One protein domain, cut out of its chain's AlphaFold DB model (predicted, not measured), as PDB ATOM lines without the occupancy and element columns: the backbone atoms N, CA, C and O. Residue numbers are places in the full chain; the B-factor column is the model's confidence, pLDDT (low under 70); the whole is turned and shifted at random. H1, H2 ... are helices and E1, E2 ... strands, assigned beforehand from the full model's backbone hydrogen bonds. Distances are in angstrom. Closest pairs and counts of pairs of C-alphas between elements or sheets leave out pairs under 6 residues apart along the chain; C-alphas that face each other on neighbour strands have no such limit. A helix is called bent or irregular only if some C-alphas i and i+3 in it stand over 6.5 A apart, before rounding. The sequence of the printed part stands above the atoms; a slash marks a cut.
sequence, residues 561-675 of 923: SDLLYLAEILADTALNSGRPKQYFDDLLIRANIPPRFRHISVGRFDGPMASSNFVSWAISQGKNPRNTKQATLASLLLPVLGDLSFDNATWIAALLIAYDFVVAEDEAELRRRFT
ATOM      1  N   SER A 561     -40.429  41.550 -41.113       60.25
ATOM      2  CA  SER A 561     -39.116  40.912 -40.927       60.25
ATOM      3  C   SER A 561     -38.518  41.163 -39.542       60.25
ATOM      4  O   SER A 561     -37.955  40.251 -38.942       60.25
ATOM      5  N   ASP A 562     -38.674  42.381 -39.021       73.38
ATOM      6  CA  ASP A 562     -38.097  42.791 -37.741       73.38
ATOM      7  C   ASP A 562     -38.859  42.130 -36.582       73.38
ATOM      8  O   ASP A 562     -38.267  41.732 -35.581       73.38
ATOM      9  N   LEU A 563     -40.174  41.938 -36.747       75.62
ATOM     10  CA  LEU A 563     -41.020  41.223 -35.787       75.62
ATOM     11  C   LEU A 563     -40.674  39.735 -35.697       75.62
ATOM     12  O   LEU A 563     -40.630  39.185 -34.596       75.62
ATOM     13  N   LEU A 564     -40.417  39.091 -36.839       68.25
ATOM     14  CA  LEU A 564     -40.015  37.685 -36.882       68.25
ATOM     15  C   LEU A 564     -38.652  37.479 -36.218       68.25
ATOM     16  O   LEU A 564     -38.511  36.574 -35.398       68.25
ATOM     17  N   TYR A 565     -37.685  38.351 -36.506       74.38
ATOM     18  CA  TYR A 565     -36.352  38.254 -35.915       74.38
ATOM     19  C   TYR A 565     -36.361  38.527 -34.403       74.38
ATOM     20  O   TYR A 565     -35.731  37.810 -33.629       74.38
ATOM     21  N   LEU A 566     -37.163  39.494 -33.944       82.44
ATOM     22  CA  LEU A 566     -37.378  39.717 -32.513       82.44
ATOM     23  C   LEU A 566     -38.002  38.490 -31.824       82.44
ATOM     24  O   LEU A 566     -37.601  38.129 -30.715       82.44
ATOM     25  N   ALA A 567     -38.977  37.841 -32.467       78.94
ATOM     26  CA  ALA A 567     -39.603  36.632 -31.939       78.94
ATOM     27  C   ALA A 567     -38.621  35.448 -31.869       78.94
ATOM     28  O   ALA A 567     -38.693  34.670 -30.918       78.94
ATOM     29  N   GLU A 568     -37.700  35.332 -32.825       78.69
ATOM     30  CA  GLU A 568     -36.629  34.327 -32.834       78.69
ATOM     31  C   GLU A 568     -35.657  34.536 -31.664       78.69
ATOM     32  O   GLU A 568     -35.453  33.617 -30.869       78.69
ATOM     33  N   ILE A 569     -35.177  35.769 -31.453       82.69
ATOM     34  CA  ILE A 569     -34.307  36.109 -30.314       82.69
ATOM     35  C   ILE A 569     -34.987  35.760 -28.981       82.69
ATOM     36  O   ILE A 569     -34.366  35.180 -28.085       82.69
ATOM     37  N   LEU A 570     -36.277  36.082 -28.830       82.81
ATOM     38  CA  LEU A 570     -37.033  35.754 -27.619       82.81
ATOM     39  C   LEU A 570     -37.284  34.250 -27.465       82.81
ATOM     40  O   LEU A 570     -37.294  33.763 -26.337       82.81
ATOM     41  N   ALA A 571     -37.468  33.508 -28.562       80.06
ATOM     42  CA  ALA A 571     -37.597  32.051 -28.526       80.06
ATOM     43  C   ALA A 571     -36.310  31.388 -28.025       80.06
ATOM     44  O   ALA A 571     -36.365  30.581 -27.096       80.06
ATOM     45  N   ASP A 572     -35.161  31.795 -28.562       79.75
ATOM     46  CA  ASP A 572     -33.858  31.291 -28.129       79.75
ATOM     47  C   ASP A 572     -33.584  31.638 -26.664       79.75
ATOM     48  O   ASP A 572     -33.131  30.800 -25.882       79.75
ATOM     49  N   THR A 573     -33.930  32.856 -26.246       81.19
ATOM     50  CA  THR A 573     -33.749  33.294 -24.855       81.19
ATOM     51  C   THR A 573     -34.667  32.530 -23.896       81.19
ATOM     52  O   THR A 573     -34.233  32.103 -22.824       81.19
ATOM     53  N   ALA A 574     -35.920  32.281 -24.291       80.06
ATOM     54  CA  ALA A 574     -36.861  31.484 -23.511       80.06
ATOM     55  C   ALA A 574     -36.393  30.030 -23.359       80.06
ATOM     56  O   ALA A 574     -36.473  29.474 -22.260       80.06
ATOM     57  N   LEU A 575     -35.859  29.420 -24.422       78.44
ATOM     58  CA  LEU A 575     -35.288  28.069 -24.383       78.44
ATOM     59  C   LEU A 575     -34.067  27.998 -23.457       78.44
ATOM     60  O   LEU A 575     -33.975  27.094 -22.624       78.44
ATOM     61  N   ASN A 576     -33.180  28.989 -23.540       74.75
ATOM     62  CA  ASN A 576     -31.950  29.046 -22.749       74.75
ATOM     63  C   ASN A 576     -32.179  29.413 -21.270       74.75
ATOM     64  O   ASN A 576     -31.308  29.170 -20.438       74.75
ATOM     65  N   SER A 577     -33.361  29.923 -20.909       74.75
ATOM     66  CA  SER A 577     -33.734  30.224 -19.516       74.75
ATOM     67  C   SER A 577     -33.914  28.982 -18.625       74.75
ATOM     68  O   SER A 577     -34.035  29.098 -17.404       74.75
ATOM     69  N   GLY A 578     -34.008  27.785 -19.220       68.69
ATOM     70  CA  GLY A 578     -34.286  26.530 -18.515       68.69
ATOM     71  C   GLY A 578     -35.734  26.372 -18.026       68.69
ATOM     72  O   GLY A 578     -36.100  25.296 -17.548       68.69
ATOM     73  N   ARG A 579     -36.585  27.405 -18.162       74.12
ATOM     74  CA  ARG A 579     -38.022  27.382 -17.818       74.12
ATOM     75  C   ARG A 579     -38.882  28.055 -18.904       74.12
ATOM     76  O   ARG A 579     -39.606  29.005 -18.614       74.12
ATOM     77  N   PRO A 580     -38.885  27.537 -20.147       65.12
ATOM     78  CA  PRO A 580     -39.525  28.194 -21.295       65.12
ATOM     79  C   PRO A 580     -41.028  28.457 -21.119       65.12
ATOM     80  O   PRO A 580     -41.535  29.447 -21.631       65.12
ATOM     81  N   LYS A 581     -41.739  27.621 -20.348       65.62
ATOM     82  CA  LYS A 581     -43.173  27.809 -20.052       65.62
ATOM     83  C   LYS A 581     -43.470  28.963 -19.089       65.62
ATOM     84  O   LYS A 581     -44.569  29.488 -19.104       65.62
ATOM     85  N   GLN A 582     -42.517  29.324 -18.229       73.06
ATOM     86  CA  GLN A 582     -42.683  30.376 -17.213       73.06
ATOM     87  C   GLN A 582     -41.980  31.680 -17.612       73.06
ATOM     88  O   GLN A 582     -42.259  32.728 -17.045       73.06
ATOM     89  N   TYR A 583     -41.110  31.628 -18.626       80.00
ATOM     90  CA  TYR A 583     -40.284  32.749 -19.066       80.00
ATOM     91  C   TYR A 583     -41.089  34.017 -19.395       80.00
ATOM     92  O   TYR A 583     -40.756  35.103 -18.923       80.00
ATOM     93  N   PHE A 584     -42.172  33.896 -20.168       80.94
ATOM     94  CA  PHE A 584     -42.991  35.053 -20.548       80.94
ATOM     95  C   PHE A 584     -43.821  35.603 -19.381       80.94
ATOM     96  O   PHE A 584     -44.013  36.815 -19.289       80.94
ATOM     97  N   ASP A 585     -44.251  34.747 -18.452       76.31
ATOM     98  CA  ASP A 585     -44.945  35.174 -17.234       76.31
ATOM     99  C   ASP A 585     -43.999  35.935 -16.292       76.31
ATOM    100  O   ASP A 585     -44.340  37.018 -15.803       76.31
ATOM    101  N   ASP A 586     -42.775  35.433 -16.111       77.88
ATOM    102  CA  ASP A 586     -41.717  36.105 -15.352       77.88
ATOM    103  C   ASP A 586     -41.358  37.456 -15.983       77.88
ATOM    104  O   ASP A 586     -41.138  38.452 -15.284       77.88
ATOM    105  N   LEU A 587     -41.362  37.527 -17.316       80.75
ATOM    106  CA  LEU A 587     -41.084  38.754 -18.045       80.75
ATOM    107  C   LEU A 587     -42.170  39.820 -17.842       80.75
ATOM    108  O   LEU A 587     -41.854  40.988 -17.605       80.75
ATOM    109  N   LEU A 588     -43.447  39.429 -17.850       79.00
ATOM    110  CA  LEU A 588     -44.570  40.326 -17.545       79.00
ATOM    111  C   LEU A 588     -44.488  40.892 -16.118       79.00
ATOM    112  O   LEU A 588     -44.906  42.031 -15.868       79.00
ATOM    113  N   ILE A 589     -43.946  40.110 -15.180       78.62
ATOM    114  CA  ILE A 589     -43.707  40.536 -13.798       78.62
ATOM    115  C   ILE A 589     -42.541  41.529 -13.743       78.62
ATOM    116  O   ILE A 589     -42.708  42.612 -13.177       78.62
ATOM    117  N   ARG A 590     -41.400  41.207 -14.373       81.25
ATOM    118  CA  ARG A 590     -40.208  42.077 -14.453       81.25
ATOM    119  C   ARG A 590     -40.510  43.425 -15.105       81.25
ATOM    120  O   ARG A 590     -40.037  44.452 -14.632       81.25
ATOM    121  N   ALA A 591     -41.348  43.427 -16.136       76.81
ATOM    122  CA  ALA A 591     -41.789  44.619 -16.858       76.81
ATOM    123  C   ALA A 591     -42.887  45.426 -16.138       76.81
ATOM    124  O   ALA A 591     -43.409  46.404 -16.678       76.81
ATOM    125  N   ASN A 592     -43.269  45.019 -14.921       76.69
ATOM    126  CA  ASN A 592     -44.251  45.700 -14.079       76.69
ATOM    127  C   ASN A 592     -45.623  45.918 -14.762       76.69
ATOM    128  O   ASN A 592     -46.294  46.922 -14.523       76.69
ATOM    129  N   ILE A 593     -46.078  44.972 -15.593       78.44
ATOM    130  CA  ILE A 593     -47.357  45.062 -16.322       78.44
ATOM    131  C   ILE A 593     -48.553  44.893 -15.354       78.44
ATOM    132  O   ILE A 593     -48.453  44.094 -14.417       78.44
ATOM    133  N   PRO A 594     -49.694  45.605 -15.508       70.81
ATOM    134  CA  PRO A 594     -50.819  45.526 -14.565       70.81
ATOM    135  C   PRO A 594     -51.455  44.121 -14.447       70.81
ATOM    136  O   PRO A 594     -51.577  43.433 -15.460       70.81
ATOM    137  N   PRO A 595     -51.979  43.722 -13.266       62.94
ATOM    138  CA  PRO A 595     -52.574  42.393 -13.046       62.94
ATOM    139  C   PRO A 595     -53.696  42.019 -14.026       62.94
ATOM    140  O   PRO A 595     -53.761  40.879 -14.472       62.94
ATOM    141  N   ARG A 596     -54.526  42.990 -14.443       60.88
ATOM    142  CA  ARG A 596     -55.600  42.779 -15.436       60.88
ATOM    143  C   ARG A 596     -55.100  42.240 -16.784       60.88
ATOM    144  O   ARG A 596     -55.811  41.484 -17.424       60.88
ATOM    145  N   PHE A 597     -53.875  42.588 -17.187       56.50
ATOM    146  CA  PHE A 597     -53.257  42.092 -18.420       56.50
ATOM    147  C   PHE A 597     -52.562  40.739 -18.221       56.50
ATOM    148  O   PHE A 597     -52.482  39.965 -19.167       56.50
ATOM    149  N   ARG A 598     -52.144  40.414 -16.987       58.31
ATOM    150  CA  ARG A 598     -51.559  39.107 -16.628       58.31
ATOM    151  C   ARG A 598     -52.599  37.987 -16.558       58.31
ATOM    152  O   ARG A 598     -52.292  36.844 -16.855       58.31
ATOM    153  N   HIS A 599     -53.844  38.297 -16.190       53.09
ATOM    154  CA  HIS A 599     -54.922  37.297 -16.201       53.09
ATOM    155  C   HIS A 599     -55.328  36.870 -17.623       53.09
ATOM    156  O   HIS A 599     -55.803  35.757 -17.807       53.09
ATOM    157  N   ILE A 600     -55.105  37.729 -18.626       49.03
ATOM    158  CA  ILE A 600     -55.425  37.476 -20.044       49.03
ATOM    159  C   ILE A 600     -54.317  36.652 -20.741       49.03
ATOM    160  O   ILE A 600     -54.532  36.122 -21.833       49.03
ATOM    161  N   SER A 601     -53.133  36.533 -20.130       47.94
ATOM    162  CA  SER A 601     -51.968  35.837 -20.694       47.94
ATOM    163  C   SER A 601     -51.786  34.388 -20.225       47.94
ATOM    164  O   SER A 601     -50.998  33.667 -20.836       47.94
ATOM    165  N   VAL A 602     -52.509  33.933 -19.195       47.34
ATOM    166  CA  VAL A 602     -52.346  32.582 -18.617       47.34
ATOM    167  C   VAL A 602     -52.677  31.501 -19.657       47.34
ATOM    168  O   VAL A 602     -53.806  31.422 -20.134       47.34
ATOM    169  N   GLY A 603     -51.682  30.683 -20.025       53.69
ATOM    170  CA  GLY A 603     -51.790  29.615 -21.034       53.69
ATOM    171  C   GLY A 603     -51.762  30.084 -22.498       53.69
ATOM    172  O   GLY A 603     -51.832  29.267 -23.413       53.69
ATOM    173  N   ARG A 604     -51.653  31.398 -22.750       56.28
ATOM    174  CA  ARG A 604     -51.699  31.989 -24.102       56.28
ATOM    175  C   ARG A 604     -50.367  31.905 -24.852       56.28
ATOM    176  O   ARG A 604     -50.349  31.944 -26.082       56.28
ATOM    177  N   PHE A 605     -49.265  31.802 -24.118       65.06
ATOM    178  CA  PHE A 605     -47.904  31.769 -24.660       65.06
ATOM    179  C   PHE A 605     -47.265  30.382 -24.507       65.06
ATOM    180  O   PHE A 605     -46.059  30.268 -24.319       65.06
ATOM    181  N   ASP A 606     -48.078  29.327 -24.599       57.94
ATOM    182  CA  ASP A 606     -47.619  27.939 -24.612       57.94
ATOM    183  C   ASP A 606     -47.487  27.404 -26.050       57.94
ATOM    184  O   ASP A 606     -48.345  27.626 -26.906       57.94
ATOM    185  N   GLY A 607     -46.419  26.644 -26.315       59.03
ATOM    186  CA  GLY A 607     -46.203  25.944 -27.587       59.03
ATOM    187  C   GLY A 607     -45.206  26.613 -28.550       59.03
ATOM    188  O   GLY A 607     -44.555  27.594 -28.195       59.03
ATOM    189  N   PRO A 608     -45.054  26.081 -29.782       45.62
ATOM    190  CA  PRO A 608     -43.967  26.455 -30.699       45.62
ATOM    191  C   PRO A 608     -43.992  27.914 -31.176       45.62
ATOM    192  O   PRO A 608     -42.973  28.428 -31.618       45.62
ATOM    193  N   MET A 609     -45.152  28.578 -31.104       58.56
ATOM    194  CA  MET A 609     -45.353  29.963 -31.558       58.56
ATOM    195  C   MET A 609     -45.457  30.976 -30.408       58.56
ATOM    196  O   MET A 609     -45.842  32.124 -30.633       58.56
ATOM    197  N   ALA A 610     -45.103  30.573 -29.183       65.50
ATOM    198  CA  ALA A 610     -45.193  31.398 -27.980       65.50
ATOM    199  C   ALA A 610     -44.588  32.801 -28.158       65.50
ATOM    200  O   ALA A 610     -45.262  33.797 -27.898       65.50
ATOM    201  N   SER A 611     -43.364  32.889 -28.687       68.88
ATOM    202  CA  SER A 611     -42.640  34.153 -28.863       68.88
ATOM    203  C   SER A 611     -43.283  35.085 -29.891       68.88
ATOM    204  O   SER A 611     -43.376  36.288 -29.662       68.88
ATOM    205  N   SER A 612     -43.788  34.541 -31.004       66.31
ATOM    206  CA  SER A 612     -44.463  35.331 -32.046       66.31
ATOM    207  C   SER A 612     -45.801  35.890 -31.549       66.31
ATOM    208  O   SER A 612     -46.115  37.072 -31.729       66.31
ATOM    209  N   ASN A 613     -46.554  35.064 -30.816       69.50
ATOM    210  CA  ASN A 613     -47.798  35.475 -30.171       69.50
ATOM    211  C   ASN A 613     -47.552  36.524 -29.077       69.50
ATOM    212  O   ASN A 613     -48.352  37.448 -28.925       69.50
ATOM    213  N   PHE A 614     -46.442  36.408 -28.345       74.88
ATOM    214  CA  PHE A 614     -46.047  37.352 -27.303       74.88
ATOM    215  C   PHE A 614     -45.702  38.736 -27.867       74.88
ATOM    216  O   PHE A 614     -46.226  39.741 -27.384       74.88
ATOM    217  N   VAL A 615     -44.889  38.800 -28.928       75.25
ATOM    218  CA  VAL A 615     -44.525  40.061 -29.603       75.25
ATOM    219  C   VAL A 615     -45.762  40.737 -30.201       75.25
ATOM    220  O   VAL A 615     -45.995  41.924 -29.969       75.25
ATOM    221  N   SER A 616     -46.600  39.970 -30.904       69.12
ATOM    222  CA  SER A 616     -47.841  40.478 -31.504       69.12
ATOM    223  C   SER A 616     -48.806  41.015 -30.444       69.12
ATOM    224  O   SER A 616     -49.401  42.084 -30.603       69.12
ATOM    225  N   TRP A 617     -48.918  40.312 -29.312       77.44
ATOM    226  CA  TRP A 617     -49.698  40.778 -28.175       77.44
ATOM    227  C   TRP A 617     -49.131  42.080 -27.598       77.44
ATOM    228  O   TRP A 617     -49.885  43.038 -27.462       77.44
ATOM    229  N   ALA A 618     -47.827  42.168 -27.326       73.81
ATOM    230  CA  ALA A 618     -47.206  43.360 -26.742       73.81
ATOM    231  C   ALA A 618     -47.421  44.627 -27.591       73.81
ATOM    232  O   ALA A 618     -47.661  45.703 -27.040       73.81
ATOM    233  N   ILE A 619     -47.403  44.493 -28.920       75.25
ATOM    234  CA  ILE A 619     -47.687  45.587 -29.859       75.25
ATOM    235  C   ILE A 619     -49.160  46.000 -29.794       75.25
ATOM    236  O   ILE A 619     -49.457  47.191 -29.706       75.25
ATOM    237  N   SER A 620     -50.082  45.030 -29.755       64.12
ATOM    238  CA  SER A 620     -51.528  45.303 -29.664       64.12
ATOM    239  C   SER A 620     -51.933  46.078 -28.403       64.12
ATOM    240  O   SER A 620     -52.979  46.719 -28.384       64.12
ATOM    241  N   GLN A 621     -51.110  46.045 -27.348       67.88
ATOM    242  CA  GLN A 621     -51.379  46.777 -26.108       67.88
ATOM    243  C   GLN A 621     -50.994  48.264 -26.184       67.88
ATOM    244  O   GLN A 621     -51.348  49.029 -25.287       67.88
ATOM    245  N   GLY A 622     -50.263  48.698 -27.217       74.12
ATOM    246  CA  GLY A 622     -49.823  50.086 -27.357       74.12
ATOM    247  C   GLY A 622     -48.897  50.514 -26.213       74.12
ATOM    248  O   GLY A 622     -47.800  49.977 -26.057       74.12
ATOM    249  N   LYS A 623     -49.321  51.481 -25.393       76.44
ATOM    250  CA  LYS A 623     -48.528  52.029 -24.276       76.44
ATOM    251  C   LYS A 623     -48.724  51.263 -22.975       76.44
ATOM    252  O   LYS A 623     -49.833  50.837 -22.662       76.44
ATOM    253  N   ASN A 624     -47.665  51.175 -22.169       75.44
ATOM    254  CA  ASN A 624     -47.750  50.522 -20.870       75.44
ATOM    255  C   ASN A 624     -48.676  51.336 -19.938       75.44
ATOM    256  O   ASN A 624     -48.375  52.488 -19.630       75.44
ATOM    257  N   PRO A 625     -49.775  50.772 -19.406       68.69
ATOM    258  CA  PRO A 625     -50.707  51.520 -18.558       68.69
ATOM    259  C   PRO A 625     -50.105  52.001 -17.228       68.69
ATOM    260  O   PRO A 625     -50.667  52.889 -16.595       68.69
ATOM    261  N   ARG A 626     -48.990  51.403 -16.781       71.31
ATOM    262  CA  ARG A 626     -48.220  51.846 -15.603       71.31
ATOM    263  C   ARG A 626     -47.084  52.811 -15.950       71.31
ATOM    264  O   ARG A 626     -46.598  53.494 -15.058       71.31
ATOM    265  N   ASN A 627     -46.695  52.885 -17.221       71.50
ATOM    266  CA  ASN A 627     -45.721  53.838 -17.743       71.50
ATOM    267  C   ASN A 627     -46.211  54.379 -19.095       71.50
ATOM    268  O   ASN A 627     -45.808  53.918 -20.161       71.50
ATOM    269  N   THR A 628     -47.100  55.372 -19.051       66.75
ATOM    270  CA  THR A 628     -47.770  55.936 -20.239       66.75
ATOM    271  C   THR A 628     -46.835  56.716 -21.168       66.75
ATOM    272  O   THR A 628     -47.251  57.164 -22.241       66.75
ATOM    273  N   LYS A 629     -45.569  56.896 -20.780       69.25
ATOM    274  CA  LYS A 629     -44.549  57.533 -21.615       69.25
ATOM    275  C   LYS A 629     -43.840  56.541 -22.542       69.25
ATOM    276  O   LYS A 629     -43.180  56.984 -23.468       69.25
ATOM    277  N   GLN A 630     -44.016  55.235 -22.340       74.88
ATOM    278  CA  GLN A 630     -43.264  54.193 -23.036       74.88
ATOM    279  C   GLN A 630     -44.185  53.129 -23.654       74.88
ATOM    280  O   GLN A 630     -45.271  52.837 -23.137       74.88
ATOM    281  N   ALA A 631     -43.759  52.536 -24.772       80.75
ATOM    282  CA  ALA A 631     -44.480  51.426 -25.388       80.75
ATOM    283  C   ALA A 631     -44.449  50.178 -24.489       80.75
ATOM    284  O   ALA A 631     -43.446  49.889 -23.833       80.75
ATOM    285  N   THR A 632     -45.527  49.391 -24.499       81.69
ATOM    286  CA  THR A 632     -45.605  48.122 -23.755       81.69
ATOM    287  C   THR A 632     -44.486  47.174 -24.178       81.69
ATOM    288  O   THR A 632     -43.860  46.548 -23.328       81.69
ATOM    289  N   LEU A 633     -44.169  47.138 -25.478       84.00
ATOM    290  CA  LEU A 633     -43.052  46.365 -26.019       84.00
ATOM    291  C   LEU A 633     -41.697  46.811 -25.439       84.00
ATOM    292  O   LEU A 633     -40.915  45.968 -25.013       84.00
ATOM    293  N   ALA A 634     -41.432  48.116 -25.345       84.50
ATOM    294  CA  ALA A 634     -40.192  48.625 -24.753       84.50
ATOM    295  C   ALA A 634     -40.076  48.282 -23.262       84.50
ATOM    296  O   ALA A 634     -39.031  47.801 -22.829       84.50
ATOM    297  N   SER A 635     -41.157  48.434 -22.487       86.00
ATOM    298  CA  SER A 635     -41.161  48.037 -21.072       86.00
ATOM    299  C   SER A 635     -40.882  46.542 -20.867       86.00
ATOM    300  O   SER A 635     -40.362  46.163 -19.821       86.00
ATOM    301  N   LEU A 636     -41.218  45.700 -21.850       85.69
ATOM    302  CA  LEU A 636     -40.939  44.263 -21.825       85.69
ATOM    303  C   LEU A 636     -39.509  43.929 -22.251       85.69
ATOM    304  O   LEU A 636     -38.921  43.014 -21.692       85.69
ATOM    305  N   LEU A 637     -38.938  44.654 -23.212       88.69
ATOM    306  CA  LEU A 637     -37.622  44.328 -23.768       88.69
ATOM    307  C   LEU A 637     -36.456  44.930 -22.977       88.69
ATOM    308  O   LEU A 637     -35.422  44.277 -22.846       88.69
ATOM    309  N   LEU A 638     -36.614  46.124 -22.395       87.88
ATOM    310  CA  LEU A 638     -35.550  46.781 -21.621       87.88
ATOM    311  C   LEU A 638     -34.996  45.919 -20.470       87.88
ATOM    312  O   LEU A 638     -33.772  45.834 -20.344       87.88
ATOM    313  N   PRO A 639     -35.826  45.223 -19.663       86.06
ATOM    314  CA  PRO A 639     -35.322  44.348 -18.607       86.06
ATOM    315  C   PRO A 639     -34.510  43.158 -19.128       86.06
ATOM    316  O   PRO A 639     -33.709  42.622 -18.368       86.06
ATOM    317  N   VAL A 640     -34.726  42.736 -20.379       84.75
ATOM    318  CA  VAL A 640     -34.119  41.536 -20.990       84.75
ATOM    319  C   VAL A 640     -32.778  41.844 -21.641       84.75
ATOM    320  O   VAL A 640     -31.976  40.938 -21.818       84.75
ATOM    321  N   LEU A 641     -32.474  43.111 -21.937       85.81
ATOM    322  CA  LEU A 641     -31.213  43.498 -22.583       85.81
ATOM    323  C   LEU A 641     -29.962  43.020 -21.827       85.81
ATOM    324  O   LEU A 641     -28.926  42.809 -22.446       85.81
ATOM    325  N   GLY A 642     -30.049  42.853 -20.504       80.25
ATOM    326  CA  GLY A 642     -28.959  42.309 -19.687       80.25
ATOM    327  C   GLY A 642     -28.768  40.792 -19.796       80.25
ATOM    328  O   GLY A 642     -27.687  40.309 -19.476       80.25
ATOM    329  N   ASP A 643     -29.785  40.067 -20.262       79.75
ATOM    330  CA  ASP A 643     -29.797  38.604 -20.367       79.75
ATOM    331  C   ASP A 643     -29.414  38.117 -21.782       79.75
ATOM    332  O   ASP A 643     -29.286  36.916 -22.019       79.75
ATOM    333  N   LEU A 644     -29.251  39.042 -22.734       84.31
ATOM    334  CA  LEU A 644     -28.973  38.765 -24.144       84.31
ATOM    335  C   LEU A 644     -27.477  38.855 -24.469       84.31
ATOM    336  O   LEU A 644     -26.700  39.509 -23.771       84.31
ATOM    337  N   SER A 645     -27.078  38.241 -25.589       81.94
ATOM    338  CA  SER A 645     -25.766  38.503 -26.189       81.94
ATOM    339  C   SER A 645     -25.634  39.985 -26.550       81.94
ATOM    340  O   SER A 645     -26.627  40.652 -26.847       81.94
ATOM    341  N   PHE A 646     -24.403  40.503 -26.548       79.44
ATOM    342  CA  PHE A 646     -24.143  41.911 -26.860       79.44
ATOM    343  C   PHE A 646     -24.729  42.318 -28.222       79.44
ATOM    344  O   PHE A 646     -25.325  43.388 -28.331       79.44
ATOM    345  N   ASP A 647     -24.650  41.438 -29.221       77.19
ATOM    346  CA  ASP A 647     -25.190  41.677 -30.563       77.19
ATOM    347  C   ASP A 647     -26.724  41.770 -30.559       77.19
ATOM    348  O   ASP A 647     -27.288  42.731 -31.086       77.19
ATOM    349  N   ASN A 648     -27.411  40.838 -29.885       84.75
ATOM    350  CA  ASN A 648     -28.874  40.847 -29.785       84.75
ATOM    351  C   ASN A 648     -29.377  42.027 -28.941       84.75
ATOM    352  O   ASN A 648     -30.379  42.652 -29.283       84.75
ATOM    353  N   ALA A 649     -28.668  42.371 -27.863       85.69
ATOM    354  CA  ALA A 649     -28.984  43.528 -27.034       85.69
ATOM    355  C   ALA A 649     -28.804  44.845 -27.807       85.69
ATOM    356  O   ALA A 649     -29.671  45.717 -27.746       85.69
ATOM    357  N   THR A 650     -27.725  44.961 -28.589       84.56
ATOM    358  CA  THR A 650     -27.460  46.120 -29.457       84.56
ATOM    359  C   THR A 650     -28.527  46.248 -30.540       84.56
ATOM    360  O   THR A 650     -29.035  47.345 -30.777       84.56
ATOM    361  N   TRP A 651     -28.923  45.134 -31.163       88.12
ATOM    362  CA  TRP A 651     -29.954  45.125 -32.198       88.12
ATOM    363  C   TRP A 651     -31.329  45.527 -31.652       88.12
ATOM    364  O   TRP A 651     -31.987  46.395 -32.227       88.12
ATOM    365  N   ILE A 652     -31.748  44.972 -30.507       89.38
ATOM    366  CA  ILE A 652     -33.021  45.348 -29.872       89.38
ATOM    367  C   ILE A 652     -32.995  46.813 -29.427       89.38
ATOM    368  O   ILE A 652     -33.969  47.529 -29.649       89.38
ATOM    369  N   ALA A 653     -31.890  47.287 -28.845       86.06
ATOM    370  CA  ALA A 653     -31.742  48.690 -28.471       86.06
ATOM    371  C   ALA A 653     -31.860  49.619 -29.694       86.06
ATOM    372  O   ALA A 653     -32.570  50.620 -29.635       86.06
ATOM    373  N   ALA A 654     -31.250  49.255 -30.826       82.06
ATOM    374  CA  ALA A 654     -31.382  50.000 -32.076       82.06
ATOM    375  C   ALA A 654     -32.818  49.978 -32.624       82.06
ATOM    376  O   ALA A 654     -33.308  51.012 -33.078       82.06
ATOM    377  N   LEU A 655     -33.517  48.840 -32.539       86.25
ATOM    378  CA  LEU A 655     -34.919  48.711 -32.950       86.25
ATOM    379  C   LEU A 655     -35.841  49.601 -32.109       86.25
ATOM    380  O   LEU A 655     -36.680  50.312 -32.658       86.25
ATOM    381  N   LEU A 656     -35.673  49.594 -30.784       85.69
ATOM    382  CA  LEU A 656     -36.476  50.409 -29.868       85.69
ATOM    383  C   LEU A 656     -36.337  51.911 -30.151       85.69
ATOM    384  O   LEU A 656     -37.319  52.643 -30.048       85.69
ATOM    385  N   ILE A 657     -35.136  52.349 -30.536       81.06
ATOM    386  CA  ILE A 657     -34.846  53.734 -30.922       81.06
ATOM    387  C   ILE A 657     -35.414  54.043 -32.315       81.06
ATOM    388  O   ILE A 657     -36.015  55.091 -32.519       81.06
ATOM    389  N   ALA A 658     -35.257  53.132 -33.279       76.38
ATOM    390  CA  ALA A 658     -35.692  53.342 -34.661       76.38
ATOM    391  C   ALA A 658     -37.213  53.517 -34.805       76.38
ATOM    392  O   ALA A 658     -37.657  54.249 -35.689       76.38
ATOM    393  N   TYR A 659     -37.996  52.858 -33.945       78.00
ATOM    394  CA  TYR A 659     -39.462  52.922 -33.944       78.00
ATOM    395  C   TYR A 659     -40.048  53.809 -32.831       78.00
ATOM    396  O   TYR A 659     -41.256  53.772 -32.610       78.00
ATOM    397  N   ASP A 660     -39.220  54.613 -32.152       74.62
ATOM    398  CA  ASP A 660     -39.646  55.574 -31.118       74.62
ATOM    399  C   ASP A 660     -40.452  54.927 -29.967       74.62
ATOM    400  O   ASP A 660     -41.489  55.414 -29.511       74.62
ATOM    401  N   PHE A 661     -40.004  53.752 -29.509       80.06
ATOM    402  CA  PHE A 661     -40.682  52.990 -28.452       80.06
ATOM    403  C   PHE A 661     -40.216  53.337 -27.034       80.06
ATOM    404  O   PHE A 661     -40.880  52.948 -26.065       80.06
ATOM    405  N   VAL A 662     -39.098  54.052 -26.902       80.56
ATOM    406  CA  VAL A 662     -38.452  54.428 -25.636       80.56
ATOM    407  C   VAL A 662     -38.524  55.937 -25.399       80.56
ATOM    408  O   VAL A 662     -38.668  56.714 -26.329       80.56
ATOM    409  N   VAL A 663     -38.445  56.357 -24.136       80.56
ATOM    410  CA  VAL A 663     -38.396  57.784 -23.777       80.56
ATOM    411  C   VAL A 663     -36.982  58.341 -23.950       80.56
ATOM    412  O   VAL A 663     -36.017  57.588 -23.864       80.56
ATOM    413  N   ALA A 664     -36.846  59.660 -24.109       71.25
ATOM    414  CA  ALA A 664     -35.559  60.328 -24.356       71.25
ATOM    415  C   ALA A 664     -34.449  59.995 -23.333       71.25
ATOM    416  O   ALA A 664     -33.279  59.906 -23.697       71.25
ATOM    417  N   GLU A 665     -34.805  59.789 -22.059       76.69
ATOM    418  CA  GLU A 665     -33.854  59.384 -21.009       76.69
ATOM    419  C   GLU A 665     -33.303  57.966 -21.250       76.69
ATOM    420  O   GLU A 665     -32.089  57.761 -21.212       76.69
ATOM    421  N   ASP A 666     -34.178  57.006 -21.573       78.56
ATOM    422  CA  ASP A 666     -33.797  55.623 -21.892       78.56
ATOM    423  C   ASP A 666     -33.039  55.555 -23.226       78.56
ATOM    424  O   ASP A 666     -32.077  54.803 -23.358       78.56
ATOM    425  N   GLU A 667     -33.431  56.359 -24.216       79.12
ATOM    426  CA  GLU A 667     -32.739  56.455 -25.504       79.12
ATOM    427  C   GLU A 667     -31.282  56.905 -25.330       79.12
ATOM    428  O   GLU A 667     -30.378  56.285 -25.895       79.12
ATOM    429  N   ALA A 668     -31.041  57.958 -24.544       74.62
ATOM    430  CA  ALA A 668     -29.695  58.466 -24.295       74.62
ATOM    431  C   ALA A 668     -28.802  57.402 -23.636       74.62
ATOM    432  O   ALA A 668     -27.650  57.212 -24.043       74.62
ATOM    433  N   GLU A 669     -29.346  56.663 -22.668       81.44
ATOM    434  CA  GLU A 669     -28.627  55.581 -21.997       81.44
ATOM    435  C   GLU A 669     -28.366  54.393 -22.933       81.44
ATOM    436  O   GLU A 669     -27.248  53.877 -22.972       81.44
ATOM    437  N   LEU A 670     -29.342  53.987 -23.752       82.25
ATOM    438  CA  LEU A 670     -29.161  52.922 -24.745       82.25
ATOM    439  C   LEU A 670     -28.092  53.282 -25.782       82.25
ATOM    440  O   LEU A 670     -27.232  52.454 -26.093       82.25
ATOM    441  N   ARG A 671     -28.101  54.522 -26.288       79.44
ATOM    442  CA  ARG A 671     -27.091  55.011 -27.239       79.44
ATOM    443  C   ARG A 671     -25.694  54.971 -26.645       79.44
ATOM    444  O   ARG A 671     -24.767  54.495 -27.299       79.44
ATOM    445  N   ARG A 672     -25.558  55.420 -25.397       80.75
ATOM    446  CA  ARG A 672     -24.290  55.404 -24.668       80.75
ATOM    447  C   ARG A 672     -23.807  53.981 -24.399       80.75
ATOM    448  O   ARG A 672     -22.635  53.689 -24.613       80.75
ATOM    449  N   ARG A 673     -24.695  53.101 -23.934       82.00
ATOM    450  CA  ARG A 673     -24.358  51.736 -23.514       82.00
ATOM    451  C   ARG A 673     -24.005  50.816 -24.682       82.00
ATOM    452  O   ARG A 673     -23.122  49.978 -24.532       82.00
ATOM    453  N   PHE A 674     -24.674  50.970 -25.824       82.50
ATOM    454  CA  PHE A 674     -24.511  50.094 -26.992       82.50
ATOM    455  C   PHE A 674     -23.822  50.774 -28.185       82.50
ATOM    456  O   PHE A 674     -23.764  50.205 -29.269       82.50
ATOM    457  N   THR A 675     -23.257  51.973 -27.999       78.69
ATOM    458  CA  THR A 675     -22.530  52.735 -29.039       78.69
ATOM    459  C   THR A 675     -23.362  52.958 -30.311       78.69
ATOM    460  O   THR A 675     -22.854  52.912 -31.430       78.69
TER     461      THR A 675
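This is residues 561 to 675 of the 923 residues of the protein "Trypsin-like peptidase" of Oharaeibacter diazotrophicus (UniProt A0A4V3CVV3). A short helix, H5, sits near the middle of a compact pack of helices: on one side H2 crosses it and H4 meets its beginning, with H1 packed on H4, and on the other side lies the helical hairpin of H6 and H7. H3 and the long link after it lie at the edge, far from that hairpin. The printed part has 115 residues, with named elements in the order H1, H2, H3, H4, E1, H5, H6, H7: seven helices and one strand, mostly helix. It is compact, with a radius of gyration of the C-alphas of 13.4 A, and spans 37 by 28 by 24 A.

Start with H1, residues 561 to 576, and go on to H2, residues 580 to 590; they only just touch, with 3 pairs of C-alphas within 8 A, only at the corner, where H1 touches with residue 574 alone. H2 is irregular, with C-alphas 581 and 584 7.3 A apart. Next comes H3, residues 595 to 598, close but not clearly touching H2; their closest C-alphas, of Leu 588 and Arg 598, are 7.2 A apart. H4, residues 610 to 620, touches H1 at a steep tilt of 50 degrees, opposite ways, closest at the C-alphas of Ala 567 and Ser 611, 5.0 A. E1, residues 627 to 631, pairs with no named strand and meets H5, residues 632 to 640, only through their link. H5 touches H4, closest at the C-alphas of Ala 618 and Leu 633, 5.2 A, and H2, closest at those of Leu 587 and Leu 636, 6.7 A. H6, residues 646 to 658, is close but not clearly touching H5, at a shallow tilt of 22 degrees, opposite ways; the closest C-alphas, of Ala 634 and Leu 656, are 6.6 A apart. H6 and H7, residues 664 to 674, form a helical hairpin and touch, closest at the C-alphas of Thr 650 and Phe 674, 5.5 A. In H1, H4, H6 and H7 every O i to N i+4 pair is within hydrogen-bond range, in H2 5 of 7 and in H5 3 of 5; H3 is too short for such a pair.

Find C-alpha 561 at (-39.116, 40.912, -40.927); from there H1 runs 22.9 A. H2 measures 15.5 A, H4 15.4 A and H6 18.0 A. H7 runs 15.3 A to C-alpha 674 at (-24.511, 50.094, -26.992).

The two C-alphas farthest apart, of Gly 603 and Thr 675, are 38.1 A apart. The printed part has no cut, and the link from H3 to H4 is long, with 11 residues. The mean pLDDT of the printed part is 74.9; look for 30 residues under 70, among them 595 to 613.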